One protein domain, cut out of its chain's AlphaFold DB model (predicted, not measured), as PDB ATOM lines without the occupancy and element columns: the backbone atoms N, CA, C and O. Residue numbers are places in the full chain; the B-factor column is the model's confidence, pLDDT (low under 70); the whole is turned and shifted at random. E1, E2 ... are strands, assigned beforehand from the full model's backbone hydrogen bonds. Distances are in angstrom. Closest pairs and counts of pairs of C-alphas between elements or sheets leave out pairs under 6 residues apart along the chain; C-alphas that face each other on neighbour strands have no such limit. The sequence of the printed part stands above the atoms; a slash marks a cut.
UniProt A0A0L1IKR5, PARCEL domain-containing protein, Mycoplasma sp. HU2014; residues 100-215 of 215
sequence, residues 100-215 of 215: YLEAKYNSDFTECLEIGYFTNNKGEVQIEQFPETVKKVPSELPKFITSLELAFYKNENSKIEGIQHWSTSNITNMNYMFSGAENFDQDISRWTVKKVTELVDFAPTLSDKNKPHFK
ATOM      1  N   TYR A 100      26.111 -14.554 147.344       95.38
ATOM      2  CA  TYR A 100      25.143 -15.181 146.457       95.38
ATOM      3  C   TYR A 100      23.828 -14.410 146.547       95.38
ATOM      4  O   TYR A 100      23.383 -14.097 147.656       95.38
ATOM      5  N   LEU A 101      23.250 -14.098 145.398       97.81
ATOM      6  CA  LEU A 101      21.912 -13.557 145.228       97.81
ATOM      7  C   LEU A 101      21.427 -14.002 143.852       97.81
ATOM      8  O   LEU A 101      22.140 -13.805 142.875       97.81
ATOM      9  N   GLU A 102      20.240 -14.591 143.796       97.69
ATOM     10  CA  GLU A 102      19.602 -14.975 142.540       97.69
ATOM     11  C   GLU A 102      19.008 -13.739 141.857       97.69
ATOM     12  O   GLU A 102      18.386 -12.899 142.520       97.69
ATOM     13  N   ALA A 103      19.212 -13.614 140.546       98.31
ATOM     14  CA  ALA A 103      18.647 -12.514 139.779       98.31
ATOM     15  C   ALA A 103      17.111 -12.580 139.723       98.31
ATOM     16  O   ALA A 103      16.512 -13.654 139.651       98.31
ATOM     17  N   LYS A 104      16.460 -11.413 139.697       98.75
ATOM     18  CA  LYS A 104      15.011 -11.305 139.470       98.75
ATOM     19  C   LYS A 104      14.735 -10.568 138.180       98.75
ATOM     20  O   LYS A 104      15.353  -9.541 137.908       98.75
ATOM     21  N   TYR A 105      13.748 -11.053 137.443       98.75
ATOM     22  CA  TYR A 105      13.348 -10.513 136.152       98.75
ATOM     23  C   TYR A 105      11.847 -10.253 136.113       98.75
ATOM     24  O   TYR A 105      11.085 -10.772 136.934       98.75
ATOM     25  N   ASN A 106      11.422  -9.452 135.143       98.62
ATOM     26  CA  ASN A 106      10.027  -9.415 134.732       98.62
ATOM     27  C   ASN A 106       9.628 -10.734 134.028       98.62
ATOM     28  O   ASN A 106      10.465 -11.582 133.719       98.62
ATOM     29  N   SER A 107       8.332 -10.924 133.780       98.12
ATOM     30  CA  SER A 107       7.783 -12.204 133.306       98.12
ATOM     31  C   SER A 107       8.291 -12.668 131.936       98.12
ATOM     32  O   SER A 107       8.245 -13.863 131.659       98.12
ATOM     33  N   ASP A 108       8.736 -11.749 131.078       97.88
ATOM     34  CA  ASP A 108       9.238 -12.044 129.729       97.88
ATOM     35  C   ASP A 108      10.776 -12.040 129.634       97.88
ATOM     36  O   ASP A 108      11.316 -12.181 128.541       97.88
ATOM     37  N   PHE A 109      11.480 -11.897 130.764       97.94
ATOM     38  CA  PHE A 109      12.944 -11.854 130.837       97.94
ATOM     39  C   PHE A 109      13.590 -10.753 129.974       97.94
ATOM     40  O   PHE A 109      14.727 -10.896 129.517       97.94
ATOM     41  N   THR A 110      12.903  -9.631 129.756       98.56
ATOM     42  CA  THR A 110      13.471  -8.465 129.054       98.56
ATOM     43  C   THR A 110      13.982  -7.375 130.000       98.56
ATOM     44  O   THR A 110      14.797  -6.542 129.597       98.56
ATOM     45  N   GLU A 111      13.577  -7.390 131.270       98.69
ATOM     46  CA  GLU A 111      14.021  -6.451 132.302       98.69
ATOM     47  C   GLU A 111      14.539  -7.200 133.533       98.69
ATOM     48  O   GLU A 111      13.831  -7.998 134.149       98.69
ATOM     49  N   CYS A 112      15.782  -6.911 133.916       98.81
ATOM     50  CA  CYS A 112      16.334  -7.297 135.205       98.81
ATOM     51  C   CYS A 112      15.840  -6.318 136.278       98.81
ATOM     52  O   CYS A 112      16.075  -5.112 136.195       98.81
ATOM     53  N   LEU A 113      15.173  -6.854 137.294       98.62
ATOM     54  CA  LEU A 113      14.651  -6.122 138.447       98.62
ATOM     55  C   LEU A 113      15.649  -6.127 139.614       98.62
ATOM     56  O   LEU A 113      15.728  -5.157 140.364       98.62
ATOM     57  N   GLU A 114      16.429  -7.200 139.760       98.69
ATOM     58  CA  GLU A 114      17.467  -7.342 140.786       98.69
ATOM     59  C   GLU A 114      18.663  -8.104 140.205       98.69
ATOM     60  O   GLU A 114      18.509  -9.217 139.705       98.69
ATOM     61  N   ILE A 115      19.855  -7.496 140.256       98.75
ATOM     62  CA  ILE A 115      21.078  -8.085 139.693       98.75
ATOM     63  C   ILE A 115      21.523  -9.258 140.569       98.75
ATOM     64  O   ILE A 115      21.956  -9.053 141.705       98.75
ATOM     65  N   GLY A 116      21.471 -10.467 140.013       98.44
ATOM     66  CA  GLY A 116      22.042 -11.658 140.630       98.44
ATOM     67  C   GLY A 116      23.566 -11.646 140.587       98.44
ATOM     68  O   GLY A 116      24.184 -11.085 139.677       98.44
ATOM     69  N   TYR A 117      24.192 -12.250 141.590       98.50
ATOM     70  CA  TYR A 117      25.643 -12.344 141.691       98.50
ATOM     71  C   TYR A 117      26.079 -13.529 142.543       98.50
ATOM     72  O   TYR A 117      25.375 -13.985 143.442       98.50
ATOM     73  N   PHE A 118      27.311 -13.983 142.334       97.31
ATOM     74  CA  PHE A 118      27.918 -15.072 143.086       97.31
ATOM     75  C   PHE A 118      29.426 -14.869 143.257       97.31
ATOM     76  O   PHE A 118      30.081 -14.142 142.512       97.31
ATOM     77  N   THR A 119      30.015 -15.526 144.257       95.88
ATOM     78  CA  THR A 119      31.478 -15.623 144.361       95.88
ATOM     79  C   THR A 119      31.998 -16.766 143.495       95.88
ATOM     80  O   THR A 119      31.727 -17.934 143.790       95.88
ATOM     81  N   ASN A 120      32.769 -16.445 142.454       93.38
ATOM     82  CA  ASN A 120      33.319 -17.437 141.531       93.38
ATOM     83  C   ASN A 120      34.527 -18.197 142.129       93.38
ATOM     84  O   ASN A 120      34.962 -17.969 143.263       93.38
ATOM     85  N   ASN A 121      35.083 -19.148 141.377       90.88
ATOM     86  CA  ASN A 121      36.220 -19.969 141.819       90.88
ATOM     87  C   ASN A 121      37.537 -19.182 141.993       90.88
ATOM     88  O   ASN A 121      38.392 -19.623 142.769       90.88
ATOM     89  N   LYS A 122      37.679 -18.029 141.324       90.81
ATOM     90  CA  LYS A 122      38.794 -17.076 141.466       90.81
ATOM     91  C   LYS A 122      38.636 -16.190 142.715       90.81
ATOM     92  O   LYS A 122      39.601 -15.569 143.149       90.81
ATOM     93  N   GLY A 123      37.459 -16.197 143.347       91.12
ATOM     94  CA  GLY A 123      37.140 -15.390 144.528       91.12
ATOM     95  C   GLY A 123      36.608 -13.993 144.201       91.12
ATOM     96  O   GLY A 123      36.498 -13.168 145.105       91.12
ATOM     97  N   GLU A 124      36.279 -13.728 142.940       94.50
ATOM     98  CA  GLU A 124      35.643 -12.485 142.500       94.50
ATOM     99  C   GLU A 124      34.152 -12.521 142.842       94.50
ATOM    100  O   GLU A 124      33.544 -13.595 142.852       94.50
ATOM    101  N   VAL A 125      33.546 -11.358 143.091       96.81
ATOM    102  CA  VAL A 125      32.085 -11.237 143.118       96.81
ATOM    103  C   VAL A 125      31.626 -10.891 141.707       96.81
ATOM    104  O   VAL A 125      31.831  -9.769 141.241       96.81
ATOM    105  N   GLN A 126      31.077 -11.888 141.026       98.06
ATOM    106  CA  GLN A 126      30.680 -11.844 139.626       98.06
ATOM    107  C   GLN A 126      29.163 -11.753 139.525       98.06
ATOM    108  O   GLN A 126      28.462 -12.416 140.288       98.06
ATOM    109  N   ILE A 127      28.659 -10.942 138.600       98.44
ATOM    110  CA  ILE A 127      27.226 -10.938 138.291       98.44
ATOM    111  C   ILE A 127      26.831 -12.191 137.507       98.44
ATOM    112  O   ILE A 127      27.633 -12.752 136.763       98.44
ATOM    113  N   GLU A 128      25.600 -12.651 137.688       98.19
ATOM    114  CA  GLU A 128      25.040 -13.703 136.841       98.19
ATOM    115  C   GLU A 128      24.937 -13.209 135.389       98.19
ATOM    116  O   GLU A 128      24.739 -12.017 135.142       98.19
ATOM    117  N   GLN A 129      25.100 -14.119 134.425       98.56
ATOM    118  CA  GLN A 129      24.852 -13.802 133.021       98.56
ATOM    119  C   GLN A 129      23.369 -13.452 132.854       98.56
ATOM    120  O   GLN A 129      22.495 -14.216 133.269       98.56
ATOM    121  N   PHE A 130      23.081 -12.312 132.232       98.75
ATOM    122  CA  PHE A 130      21.721 -11.941 131.875       98.75
ATOM    123  C   PHE A 130      21.222 -12.799 130.703       98.75
ATOM    124  O   PHE A 130      22.006 -13.098 129.798       98.75
ATOM    125  N   PRO A 131      19.925 -13.162 130.673       98.62
ATOM    126  CA  PRO A 131      19.300 -13.705 129.472       98.62
ATOM    127  C   PRO A 131      19.572 -12.826 128.244       98.62
ATOM    128  O   PRO A 131      19.620 -11.596 128.346       98.62
ATOM    129  N   GLU A 132      19.717 -13.458 127.078       98.62
ATOM    130  CA  GLU A 132      20.073 -12.786 125.818       98.62
ATOM    131  C   GLU A 132      19.037 -11.706 125.419       98.62
ATOM    132  O   GLU A 132      19.378 -10.712 124.779       98.62
ATOM    133  N   THR A 133      17.801 -11.835 125.913       98.62
ATOM    134  CA  THR A 133      16.662 -10.928 125.705       98.62
ATOM    135  C   THR A 133      16.660  -9.677 126.589       98.62
ATOM    136  O   THR A 133      15.866  -8.761 126.345       98.62
ATOM    137  N   VAL A 134      17.506  -9.597 127.625       98.75
ATOM    138  CA  VAL A 134      17.492  -8.474 128.577       98.75
ATOM    139  C   VAL A 134      17.930  -7.180 127.900       98.75
ATOM    140  O   VAL A 134      19.060  -7.056 127.435       98.75
ATOM    141  N   LYS A 135      17.048  -6.182 127.930       98.62
ATOM    142  CA  LYS A 135      17.257  -4.835 127.377       98.62
ATOM    143  C   LYS A 135      17.212  -3.733 128.429       98.62
ATOM    144  O   LYS A 135      17.368  -2.563 128.090       98.62
ATOM    145  N   LYS A 136      16.973  -4.073 129.697       98.88
ATOM    146  CA  LYS A 136      16.948  -3.124 130.813       98.88
ATOM    147  C   LYS A 136      17.457  -3.768 132.095       98.88
ATOM    148  O   LYS A 136      17.116  -4.908 132.400       98.88
ATOM    149  N   VAL A 137      18.271  -3.033 132.840       98.88
ATOM    150  CA  VAL A 137      18.849  -3.452 134.120       98.88
ATOM    151  C   VAL A 137      18.770  -2.320 135.146       98.88
ATOM    152  O   VAL A 137      18.603  -1.154 134.769       98.88
ATOM    153  N   PRO A 138      18.944  -2.610 136.448       98.75
ATOM    154  CA  PRO A 138      19.043  -1.566 137.456       98.75
ATOM    155  C   PRO A 138      20.198  -0.604 137.143       98.75
ATOM    156  O   PRO A 138      21.300  -1.023 136.784       98.75
ATOM    157  N   SER A 139      19.950   0.699 137.294       97.81
ATOM    158  CA  SER A 139      20.937   1.744 136.968       97.81
ATOM    159  C   SER A 139      22.119   1.795 137.943       97.81
ATOM    160  O   SER A 139      23.154   2.381 137.636       97.81
ATOM    161  N   GLU A 140      21.991   1.167 139.112       97.44
ATOM    162  CA  GLU A 140      23.064   1.064 140.097       97.44
ATOM    163  C   GLU A 140      23.654  -0.348 140.121       97.44
ATOM    164  O   GLU A 140      22.978  -1.323 140.450       97.44
ATOM    165  N   LEU A 141      24.950  -0.447 139.822       98.00
ATOM    166  CA  LEU A 141      25.723  -1.668 140.025       98.00
ATOM    167  C   LEU A 141      26.170  -1.752 141.497       98.00
ATOM    168  O   LEU A 141      26.795  -0.800 141.988       98.00
ATOM    169  N   PRO A 142      25.928  -2.865 142.217       96.81
ATOM    170  CA  PRO A 142      26.374  -2.987 143.599       96.81
ATOM    171  C   PRO A 142      27.895  -2.806 143.720       96.81
ATOM    172  O   PRO A 142      28.682  -3.466 143.047       96.81
ATOM    173  N   LYS A 143      28.337  -1.915 144.617       95.56
ATOM    174  CA  LYS A 143      29.748  -1.469 144.696       95.56
ATOM    175  C   LYS A 143      30.759  -2.579 145.005       95.56
ATOM    176  O   LYS A 143      31.955  -2.374 144.804       95.56
ATOM    177  N   PHE A 144      30.298  -3.706 145.545       94.56
ATOM    178  CA  PHE A 144      31.126  -4.864 145.886       94.56
ATOM    179  C   PHE A 144      31.312  -5.848 144.720       94.56
ATOM    180  O   PHE A 144      32.074  -6.800 144.878       94.56
ATOM    181  N   ILE A 145      30.637  -5.643 143.581       97.62
ATOM    182  CA  ILE A 145      30.890  -6.408 142.358       97.62
ATOM    183  C   ILE A 145      32.303  -6.099 141.861       97.62
ATOM    184  O   ILE A 145      32.732  -4.943 141.824       97.62
ATOM    185  N   THR A 146      33.021  -7.147 141.474       97.12
ATOM    186  CA  THR A 146      34.384  -7.055 140.936       97.12
ATOM    187  C   THR A 146      34.515  -7.680 139.551       97.12
ATOM    188  O   THR A 146      35.505  -7.421 138.873       97.12
ATOM    189  N   SER A 147      33.545  -8.483 139.108       97.81
ATOM    190  CA  SER A 147      33.579  -9.148 137.804       97.81
ATOM    191  C   SER A 147      32.262  -8.972 137.048       97.81
ATOM    192  O   SER A 147      31.181  -9.186 137.597       97.81
ATOM    193  N   LEU A 148      32.385  -8.581 135.780       98.38
ATOM    194  CA  LEU A 148      31.314  -8.537 134.782       98.38
ATOM    195  C   LEU A 148      31.524  -9.621 133.710       98.38
ATOM    196  O   LEU A 148      31.016  -9.501 132.598       98.38
ATOM    197  N   GLU A 149      32.309 -10.657 134.028       98.06
ATOM    198  CA  GLU A 149      32.579 -11.770 133.117       98.06
ATOM    199  C   GLU A 149      31.262 -12.396 132.630       98.06
ATOM    200  O   GLU A 149      30.414 -12.763 133.446       98.06
ATOM    201  N   LEU A 150      31.110 -12.499 131.304       98.19
ATOM    202  CA  LEU A 150      29.941 -13.043 130.588       98.19
ATOM    203  C   LEU A 150      28.603 -12.307 130.786       98.19
ATOM    204  O   LEU A 150      27.585 -12.805 130.316       98.19
ATOM    205  N   ALA A 151      28.573 -11.142 131.443       98.50
ATOM    206  CA  ALA A 151      27.328 -10.490 131.863       98.50
ATOM    207  C   ALA A 151      26.254 -10.396 130.766       98.50
ATOM    208  O   ALA A 151      25.107 -10.752 131.004       98.50
ATOM    209  N   PHE A 152      26.633  -9.954 129.569       98.62
ATOM    210  CA  PHE A 152      25.766  -9.780 128.402       98.62
ATOM    211  C   PHE A 152      26.244 -10.634 127.219       98.62
ATOM    212  O   PHE A 152      26.119 -10.236 126.058       98.62
ATOM    213  N   TYR A 153      26.823 -11.804 127.506       98.44
ATOM    214  CA  TYR A 153      27.239 -12.751 126.478       98.44
ATOM    215  C   TYR A 153      26.051 -13.089 125.565       98.44
ATOM    216  O   TYR A 153      24.994 -13.480 126.062       98.44
ATOM    217  N   LYS A 154      26.237 -12.915 124.248       98.38
ATOM    218  CA  LYS A 154      25.225 -13.108 123.192       98.38
ATOM    219  C   LYS A 154      23.947 -12.273 123.310       98.38
ATOM    220  O   LYS A 154      22.937 -12.626 122.718       98.38
ATOM    221  N   ASN A 155      23.962 -11.163 124.047       98.56
ATOM    222  CA  ASN A 155      22.774 -10.319 124.141       98.56
ATOM    223  C   ASN A 155      22.299  -9.845 122.752       98.56
ATOM    224  O   ASN A 155      23.091  -9.373 121.937       98.56
ATOM    225  N   GLU A 156      20.998  -9.957 122.496       98.31
ATOM    226  CA  GLU A 156      20.403  -9.707 121.179       98.31
ATOM    227  C   GLU A 156      20.149  -8.215 120.916       98.31
ATOM    228  O   GLU A 156      19.917  -7.806 119.774       98.31
ATOM    229  N   ASN A 157      20.171  -7.383 121.961       98.31
ATOM    230  CA  ASN A 157      19.719  -6.000 121.895       98.31
ATOM    231  C   ASN A 157      20.849  -5.043 121.507       98.31
ATOM    232  O   ASN A 157      21.977  -5.128 121.988       98.31
ATOM    233  N   SER A 158      20.510  -4.033 120.704       97.69
ATOM    234  CA  SER A 158      21.446  -2.959 120.355       97.69
ATOM    235  C   SER A 158      21.688  -1.954 121.482       97.69
ATOM    236  O   SER A 158      22.686  -1.230 121.477       97.69
ATOM    237  N   LYS A 159      20.775  -1.911 122.458       98.06
ATOM    238  CA  LYS A 159      20.813  -1.032 123.623       98.06
ATOM    239  C   LYS A 159      20.266  -1.756 124.848       98.06
ATOM    240  O   LYS A 159      19.238  -2.422 124.773       98.06
ATOM    241  N   ILE A 160      20.921  -1.536 125.981       98.62
ATOM    242  CA  ILE A 160      20.535  -2.021 127.300       98.62
ATOM    243  C   ILE A 160      20.375  -0.805 128.219       98.62
ATOM    244  O   ILE A 160      21.323  -0.101 128.560       98.62
ATOM    245  N   GLU A 161      19.147  -0.497 128.606       98.69
ATOM    246  CA  GLU A 161      18.858   0.622 129.494       98.69
ATOM    247  C   GLU A 161      19.404   0.359 130.905       98.69
ATOM    248  O   GLU A 161      19.180  -0.699 131.486       98.69
ATOM    249  N   GLY A 162      20.125   1.332 131.463       98.31
ATOM    250  CA  GLY A 162      20.627   1.313 132.840       98.31
ATOM    251  C   GLY A 162      22.139   1.116 132.925       98.31
ATOM    252  O   GLY A 162      22.780   1.716 133.789       98.31
ATOM    253  N   ILE A 163      22.743   0.386 131.980       98.06
ATOM    254  CA  ILE A 163      24.188   0.087 132.009       98.06
ATOM    255  C   ILE A 163      25.056   1.346 131.869       98.06
ATOM    256  O   ILE A 163      26.172   1.396 132.385       98.06
ATOM    257  N   GLN A 164      24.547   2.404 131.225       96.19
ATOM    258  CA  GLN A 164      25.268   3.671 131.056       96.19
ATOM    259  C   GLN A 164      25.563   4.386 132.386       96.19
ATOM    260  O   GLN A 164      26.402   5.285 132.432       96.19
ATOM    261  N   HIS A 165      24.867   4.007 133.463       96.56
ATOM    262  CA  HIS A 165      25.015   4.591 134.798       96.56
ATOM    263  C   HIS A 165      25.935   3.780 135.716       96.56
ATOM    264  O   HIS A 165      26.285   4.240 136.805       96.56
ATOM    265  N   TRP A 166      26.367   2.590 135.293       97.94
ATOM    266  CA  TRP A 166      27.201   1.728 136.121       97.94
ATOM    267  C   TRP A 166      28.576   2.338 136.400       97.94
ATOM    268  O   TRP A 166      29.312   2.743 135.500       97.94
ATOM    269  N   SER A 167      28.970   2.338 137.676       96.25
ATOM    270  CA  SER A 167      30.341   2.660 138.072       96.25
ATOM    271  C   SER A 167      31.222   1.416 137.976       96.25
ATOM    272  O   SER A 167      31.182   0.542 138.839       96.25
ATOM    273  N   THR A 168      32.083   1.358 136.962       96.50
ATOM    274  CA  THR A 168      32.989   0.218 136.729       96.50
ATOM    275  C   THR A 168      34.335   0.327 137.455       96.50
ATOM    276  O   THR A 168      35.248  -0.458 137.214       96.50
ATOM    277  N   SER A 169      34.483   1.284 138.377       95.00
ATOM    278  CA  SER A 169      35.755   1.591 139.058       95.00
ATOM    279  C   SER A 169      36.321   0.446 139.917       95.00
ATOM    280  O   SER A 169      37.515   0.434 140.234       95.00
ATOM    281  N   ASN A 170      35.480  -0.521 140.296       95.31
ATOM    282  CA  ASN A 170      35.861  -1.712 141.059       95.31
ATOM    283  C   ASN A 170      36.015  -2.978 140.216       95.31
ATOM    284  O   ASN A 170      36.458  -3.990 140.753       95.31
ATOM    285  N   ILE A 171      35.708  -2.913 138.922       97.38
ATOM    286  CA  ILE A 171      35.717  -4.082 138.052       97.38
ATOM    287  C   ILE A 171      37.143  -4.419 137.634       97.38
ATOM    288  O   ILE A 171      37.874  -3.565 137.131       97.38
ATOM    289  N   THR A 172      37.524  -5.670 137.862       96.56
ATOM    290  CA  THR A 172      38.836  -6.241 137.530       96.56
ATOM    291  C   THR A 172      38.767  -7.211 136.358       96.56
ATOM    292  O   THR A 172      39.787  -7.472 135.734       96.56
ATOM    293  N   ASN A 173      37.577  -7.733 136.046       97.19
ATOM    294  CA  ASN A 173      37.368  -8.739 135.010       97.19
ATOM    295  C   ASN A 173      36.125  -8.383 134.177       97.19
ATOM    296  O   ASN A 173      35.032  -8.231 134.724       97.19
ATOM    297  N   MET A 174      36.317  -8.225 132.866       97.69
ATOM    298  CA  MET A 174      35.270  -7.942 131.871       97.69
ATOM    299  C   MET A 174      35.315  -8.950 130.709       97.69
ATOM    300  O   MET A 174      34.850  -8.659 129.608       97.69
ATOM    301  N   ASN A 175      35.909 -10.126 130.931       97.25
ATOM    302  CA  ASN A 175      36.062 -11.126 129.881       97.25
ATOM    303  C   ASN A 175      34.701 -11.626 129.386       97.25
ATOM    304  O   ASN A 175      33.797 -11.929 130.159       97.25
ATOM    305  N   TYR A 176      34.576 -11.713 128.074       97.94
ATOM    306  CA  TYR A 176      33.405 -12.121 127.311       97.94
ATOM    307  C   TYR A 176      32.128 -11.322 127.610       97.94
ATOM    308  O   TYR A 176      31.037 -11.808 127.324       97.94
ATOM    309  N   MET A 177      32.238 -10.112 128.178       97.94
ATOM    310  CA  MET A 177      31.084  -9.356 128.677       97.94
ATOM    311  C   MET A 177      30.003  -9.127 127.612       97.94
ATOM    312  O   MET A 177      28.835  -9.282 127.935       97.94
ATOM    313  N   PHE A 178      30.382  -8.803 126.377       98.38
ATOM    314  CA  PHE A 178      29.498  -8.622 125.215       98.38
ATOM    315  C   PHE A 178      29.941  -9.498 124.030       98.38
ATOM    316  O   PHE A 178      29.661  -9.191 122.871       98.38
ATOM    317  N   SER A 179      30.673 -10.585 124.289       98.00
ATOM    318  CA  SER A 179      31.072 -11.505 123.220       98.00
ATOM    319  C   SER A 179      29.817 -12.141 122.609       98.00
ATOM    320  O   SER A 179      28.929 -12.596 123.330       98.00
ATOM    321  N   GLY A 180      29.708 -12.105 121.279       97.88
ATOM    322  CA  GLY A 180      28.523 -12.549 120.540       97.88
ATOM    323  C   GLY A 180      27.309 -11.611 120.593       97.88
ATOM    324  O   GLY A 180      26.288 -11.949 120.008       97.88
ATOM    325  N   ALA A 181      27.380 -10.454 121.264       98.06
ATOM    326  CA  ALA A 181      26.311  -9.451 121.238       98.06
ATOM    327  C   ALA A 181      26.403  -8.608 119.951       98.06
ATOM    328  O   ALA A 181      26.813  -7.448 119.962       98.06
ATOM    329  N   GLU A 182      26.087  -9.225 118.811       97.19
ATOM    330  CA  GLU A 182      26.395  -8.685 117.476       97.19
ATOM    331  C   GLU A 182      25.727  -7.334 117.188       97.19
ATOM    332  O   GLU A 182      26.300  -6.503 116.487       97.19
ATOM    333  N   ASN A 183      24.555  -7.087 117.776       97.69
ATOM    334  CA  ASN A 183      23.794  -5.855 117.580       97.69
ATOM    335  C   ASN A 183      24.218  -4.710 118.516       97.69
ATOM    336  O   ASN A 183      23.790  -3.573 118.309       97.69
ATOM    337  N   PHE A 184      24.993  -4.994 119.567       98.25
ATOM    338  CA  PHE A 184      25.280  -4.044 120.641       98.25
ATOM    339  C   PHE A 184      26.284  -2.963 120.208       98.25
ATOM    340  O   PHE A 184      27.460  -3.242 119.988       98.25
ATOM    341  N   ASP A 185      25.826  -1.707 120.150       97.94
ATOM    342  CA  ASP A 185      26.664  -0.529 119.857       97.94
ATOM    343  C   ASP A 185      26.238   0.698 120.689       97.94
ATOM    344  O   ASP A 185      26.239   1.840 120.229       97.94
ATOM    345  N   GLN A 186      25.805   0.479 121.933       97.69
ATOM    346  CA  GLN A 186      25.473   1.571 122.849       97.69
ATOM    347  C   GLN A 186      26.743   2.255 123.374       97.69
ATOM    348  O   GLN A 186      27.697   1.590 123.767       97.69
ATOM    349  N   ASP A 187      26.725   3.589 123.462       97.75
ATOM    350  CA  ASP A 187      27.812   4.366 124.066       97.75
ATOM    351  C   ASP A 187      28.005   4.012 125.554       97.75
ATOM    352  O   ASP A 187      27.168   4.326 126.409       97.75
ATOM    353  N   ILE A 188      29.138   3.371 125.846       97.12
ATOM    354  CA  ILE A 188      29.641   3.070 127.191       97.12
ATOM    355  C   ILE A 188      31.043   3.668 127.409       97.12
ATOM    356  O   ILE A 188      31.756   3.280 128.338       97.12
ATOM    357  N   SER A 189      31.430   4.669 126.609       96.38
ATOM    358  CA  SER A 189      32.742   5.339 126.660       96.38
ATOM    359  C   SER A 189      33.061   5.969 128.022       96.38
ATOM    360  O   SER A 189      34.223   6.139 128.394       96.38
ATOM    361  N   ARG A 190      32.024   6.269 128.814       94.94
ATOM    362  CA  ARG A 190      32.128   6.859 130.159       94.94
ATOM    363  C   ARG A 190      32.575   5.876 131.243       94.94
ATOM    364  O   ARG A 190      32.877   6.306 132.360       94.94
ATOM    365  N   TRP A 191      32.600   4.574 130.968       96.31
ATOM    366  CA  TRP A 191      33.046   3.595 131.955       96.31
ATOM    367  C   TRP A 191      34.528   3.776 132.283       96.31
ATOM    368  O   TRP A 191      35.392   3.903 131.419       96.31
ATOM    369  N   THR A 192      34.837   3.771 133.578       92.94
ATOM    370  CA  THR A 192      36.211   3.893 134.068       92.94
ATOM    371  C   THR A 192      36.812   2.505 134.244       92.94
ATOM    372  O   THR A 192      36.491   1.816 135.214       92.94
ATOM    373  N   VAL A 193      37.714   2.104 133.345       91.69
ATOM    374  CA  VAL A 193      38.310   0.759 133.331       91.69
ATOM    375  C   VAL A 193      39.787   0.816 133.728       91.69
ATOM    376  O   VAL A 193      40.693   0.763 132.907       91.69
ATOM    377  N   LYS A 194      40.045   0.995 135.032       92.62
ATOM    378  CA  LYS A 194      41.409   1.208 135.569       92.62
ATOM    379  C   LYS A 194      42.067  -0.033 136.176       92.62
ATOM    380  O   LYS A 194      43.264   0.017 136.440       92.62
ATOM    381  N   LYS A 195      41.288  -1.073 136.487       93.75
ATOM    382  CA  LYS A 195      41.749  -2.263 137.223       93.75
ATOM    383  C   LYS A 195      41.744  -3.546 136.384       93.75
ATOM    384  O   LYS A 195      42.164  -4.579 136.892       93.75
ATOM    385  N   VAL A 196      41.260  -3.486 135.146       92.88
ATOM    386  CA  VAL A 196      41.308  -4.610 134.205       92.88
ATOM    387  C   VAL A 196      42.704  -4.634 133.595       92.88
ATOM    388  O   VAL A 196      43.116  -3.649 132.992       92.88
ATOM    389  N   THR A 197      43.443  -5.718 133.817       85.19
ATOM    390  CA  THR A 197      44.829  -5.881 133.341       85.19
ATOM    391  C   THR A 197      44.942  -6.817 132.146       85.19
ATOM    392  O   THR A 197      45.924  -6.763 131.418       85.19
ATOM    393  N   GLU A 198      43.950  -7.683 131.955       86.56
ATOM    394  CA  GLU A 198      43.887  -8.660 130.875       86.56
ATOM    395  C   GLU A 198      42.465  -8.666 130.313       86.56
ATOM    396  O   GLU A 198      41.493  -8.645 131.074       86.56
ATOM    397  N   LEU A 199      42.351  -8.674 128.985       89.00
ATOM    398  CA  LEU A 199      41.083  -8.667 128.268       89.00
ATOM    399  C   LEU A 199      41.169  -9.684 127.131       89.00
ATOM    400  O   LEU A 199      41.963  -9.509 126.211       89.00
ATOM    401  N   VAL A 200      40.396 -10.764 127.219       93.19
ATOM    402  CA  VAL A 200      40.418 -11.831 126.205       93.19
ATOM    403  C   VAL A 200      39.501 -11.490 125.036       93.19
ATOM    404  O   VAL A 200      39.908 -11.542 123.882       93.19
ATOM    405  N   ASP A 201      38.263 -11.130 125.343       93.62
ATOM    406  CA  ASP A 201      37.239 -10.759 124.374       93.62
ATOM    407  C   ASP A 201      36.216  -9.905 125.127       93.62
ATOM    408  O   ASP A 201      35.674 -10.368 126.117       93.62
ATOM    409  N   PHE A 202      36.010  -8.641 124.765       94.38
ATOM    410  CA  PHE A 202      35.094  -7.754 125.499       94.38
ATOM    411  C   PHE A 202      33.814  -7.512 124.721       94.38
ATOM    412  O   PHE A 202      32.739  -7.879 125.181       94.38
ATOM    413  N   ALA A 203      33.958  -6.866 123.567       94.69
ATOM    414  CA  ALA A 203      32.884  -6.464 122.676       94.69
ATOM    415  C   ALA A 203      33.484  -6.242 121.270       94.69
ATOM    416  O   ALA A 203      33.833  -5.108 120.930       94.69
ATOM    417  N   PRO A 204      33.701  -7.303 120.468       90.69
ATOM    418  CA  PRO A 204      34.383  -7.200 119.173       90.69
ATOM    419  C   PRO A 204      33.662  -6.300 118.167       90.69
ATOM    420  O   PRO A 204      34.308  -5.677 117.330       90.69
ATOM    421  N   THR A 205      32.333  -6.236 118.264       92.19
ATOM    422  CA  THR A 205      31.440  -5.489 117.367       92.19
ATOM    423  C   THR A 205      31.181  -4.050 117.813       92.19
ATOM    424  O   THR A 205      30.697  -3.253 117.016       92.19
ATOM    425  N   LEU A 206      31.531  -3.691 119.055       95.62
ATOM    426  CA  LEU A 206      31.335  -2.341 119.584       95.62
ATOM    427  C   LEU A 206      32.199  -1.347 118.797       95.62
ATOM    428  O   LEU A 206      33.383  -1.602 118.561       95.62
ATOM    429  N   SER A 207      31.641  -0.206 118.394       96.56
ATOM    430  CA  SER A 207      32.411   0.811 117.673       96.56
ATOM    431  C   SER A 207      33.391   1.539 118.600       96.56
ATOM    432  O   SER A 207      33.107   1.769 119.775       96.56
ATOM    433  N   ASP A 208      34.556   1.945 118.085       95.00
ATOM    434  CA  ASP A 208      35.626   2.532 118.912       95.00
ATOM    435  C   ASP A 208      35.199   3.803 119.662       95.00
ATOM    436  O   ASP A 208      35.624   4.019 120.793       95.00
ATOM    437  N   LYS A 209      34.302   4.608 119.078       96.50
ATOM    438  CA  LYS A 209      33.725   5.799 119.729       96.50
ATOM    439  C   LYS A 209      32.877   5.466 120.966       96.50
ATOM    440  O   LYS A 209      32.720   6.315 121.835       96.50
ATOM    441  N   ASN A 210      32.326   4.254 121.020       97.25
ATOM    442  CA  ASN A 210      31.431   3.783 122.072       97.25
ATOM    443  C   ASN A 210      32.159   2.889 123.088       97.25
ATOM    444  O   ASN A 210      31.585   2.559 124.128       97.25
ATOM    445  N   LYS A 211      33.413   2.501 122.816       94.38
ATOM    446  CA  LYS A 211      34.242   1.703 123.725       94.38
ATOM    447  C   LYS A 211      34.726   2.537 124.910       94.38
ATOM    448  O   LYS A 211      35.069   3.708 124.748       94.38
ATOM    449  N   PRO A 212      34.842   1.933 126.102       94.50
ATOM    450  CA  PRO A 212      35.539   2.571 127.201       94.50
ATOM    451  C   PRO A 212      37.049   2.596 126.958       94.50
ATOM    452  O   PRO A 212      37.609   1.753 126.259       94.50
ATOM    453  N   HIS A 213      37.725   3.548 127.597       88.94
ATOM    454  CA  HIS A 213      39.180   3.626 127.554       88.94
ATOM    455  C   HIS A 213      39.804   2.609 128.517       88.94
ATOM    456  O   HIS A 213      39.819   2.814 129.736       88.94
ATOM    457  N   PHE A 214      40.325   1.520 127.955       83.12
ATOM    458  CA  PHE A 214      41.230   0.601 128.642       83.12
ATOM    459  C   PHE A 214      42.625   1.243 128.729       83.12
ATOM    460  O   PHE A 214      43.019   2.000 127.841       83.12
ATOM    461  N   LYS A 215      43.329   1.010 129.839       71.94
ATOM    462  CA  LYS A 215      44.689   1.520 130.059       71.94
ATOM    463  C   LYS A 215      45.748   0.647 129.411       71.94
ATOM    464  O   LYS A 215      45.518  -0.578 129.347       71.94
TER     465      LYS A 215
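This is residues 100 to 215 of the 215 residues of the protein "PARCEL domain-containing protein" of Mycoplasma sp. HU2014 (UniProt A0A0L1IKR5). With little regular structure, the domain is a chain wound in stacked turns, a solenoid along the longest axis; residues 128 to 215, with no named element, make most of it. Residues 100 to 111 and the strands E1, E2 and E3, in that order, make one end. Of 116 printed residues, 9 are in named elements: all strand, no named helix, E2 and E3 an antiparallel sheet. It is compact, radius of gyration of the C-alphas 13.0 A, spanning 38 by 32 by 22 A.

From Tyr 100, find residues 104 to 105 paired antiparallel with E1, residues 112 to 114, which pairs with no named strand. E1 runs on into E2, residues 117 to 119, at 58 degrees. E2 and E3, residues 125 to 127, form a hairpin at 149 degrees; N 118 and O 126 are 2.8 A apart, within hydrogen-bond range. E1 and E3 are apart.

Find C-alpha 112 at (16.334, -7.297, 135.205), where E1 begins, 5.7 A long. E2 measures 7.2 A. E3, 6.9 A, ends at C-alpha 127, (27.226, -10.938, 138.291).

The C-alphas farthest apart, of Ser 107 and Lys 215, are 39.5 A apart. The printed part has no cut; both links are tight. No printed residue is under 70 in pLDDT.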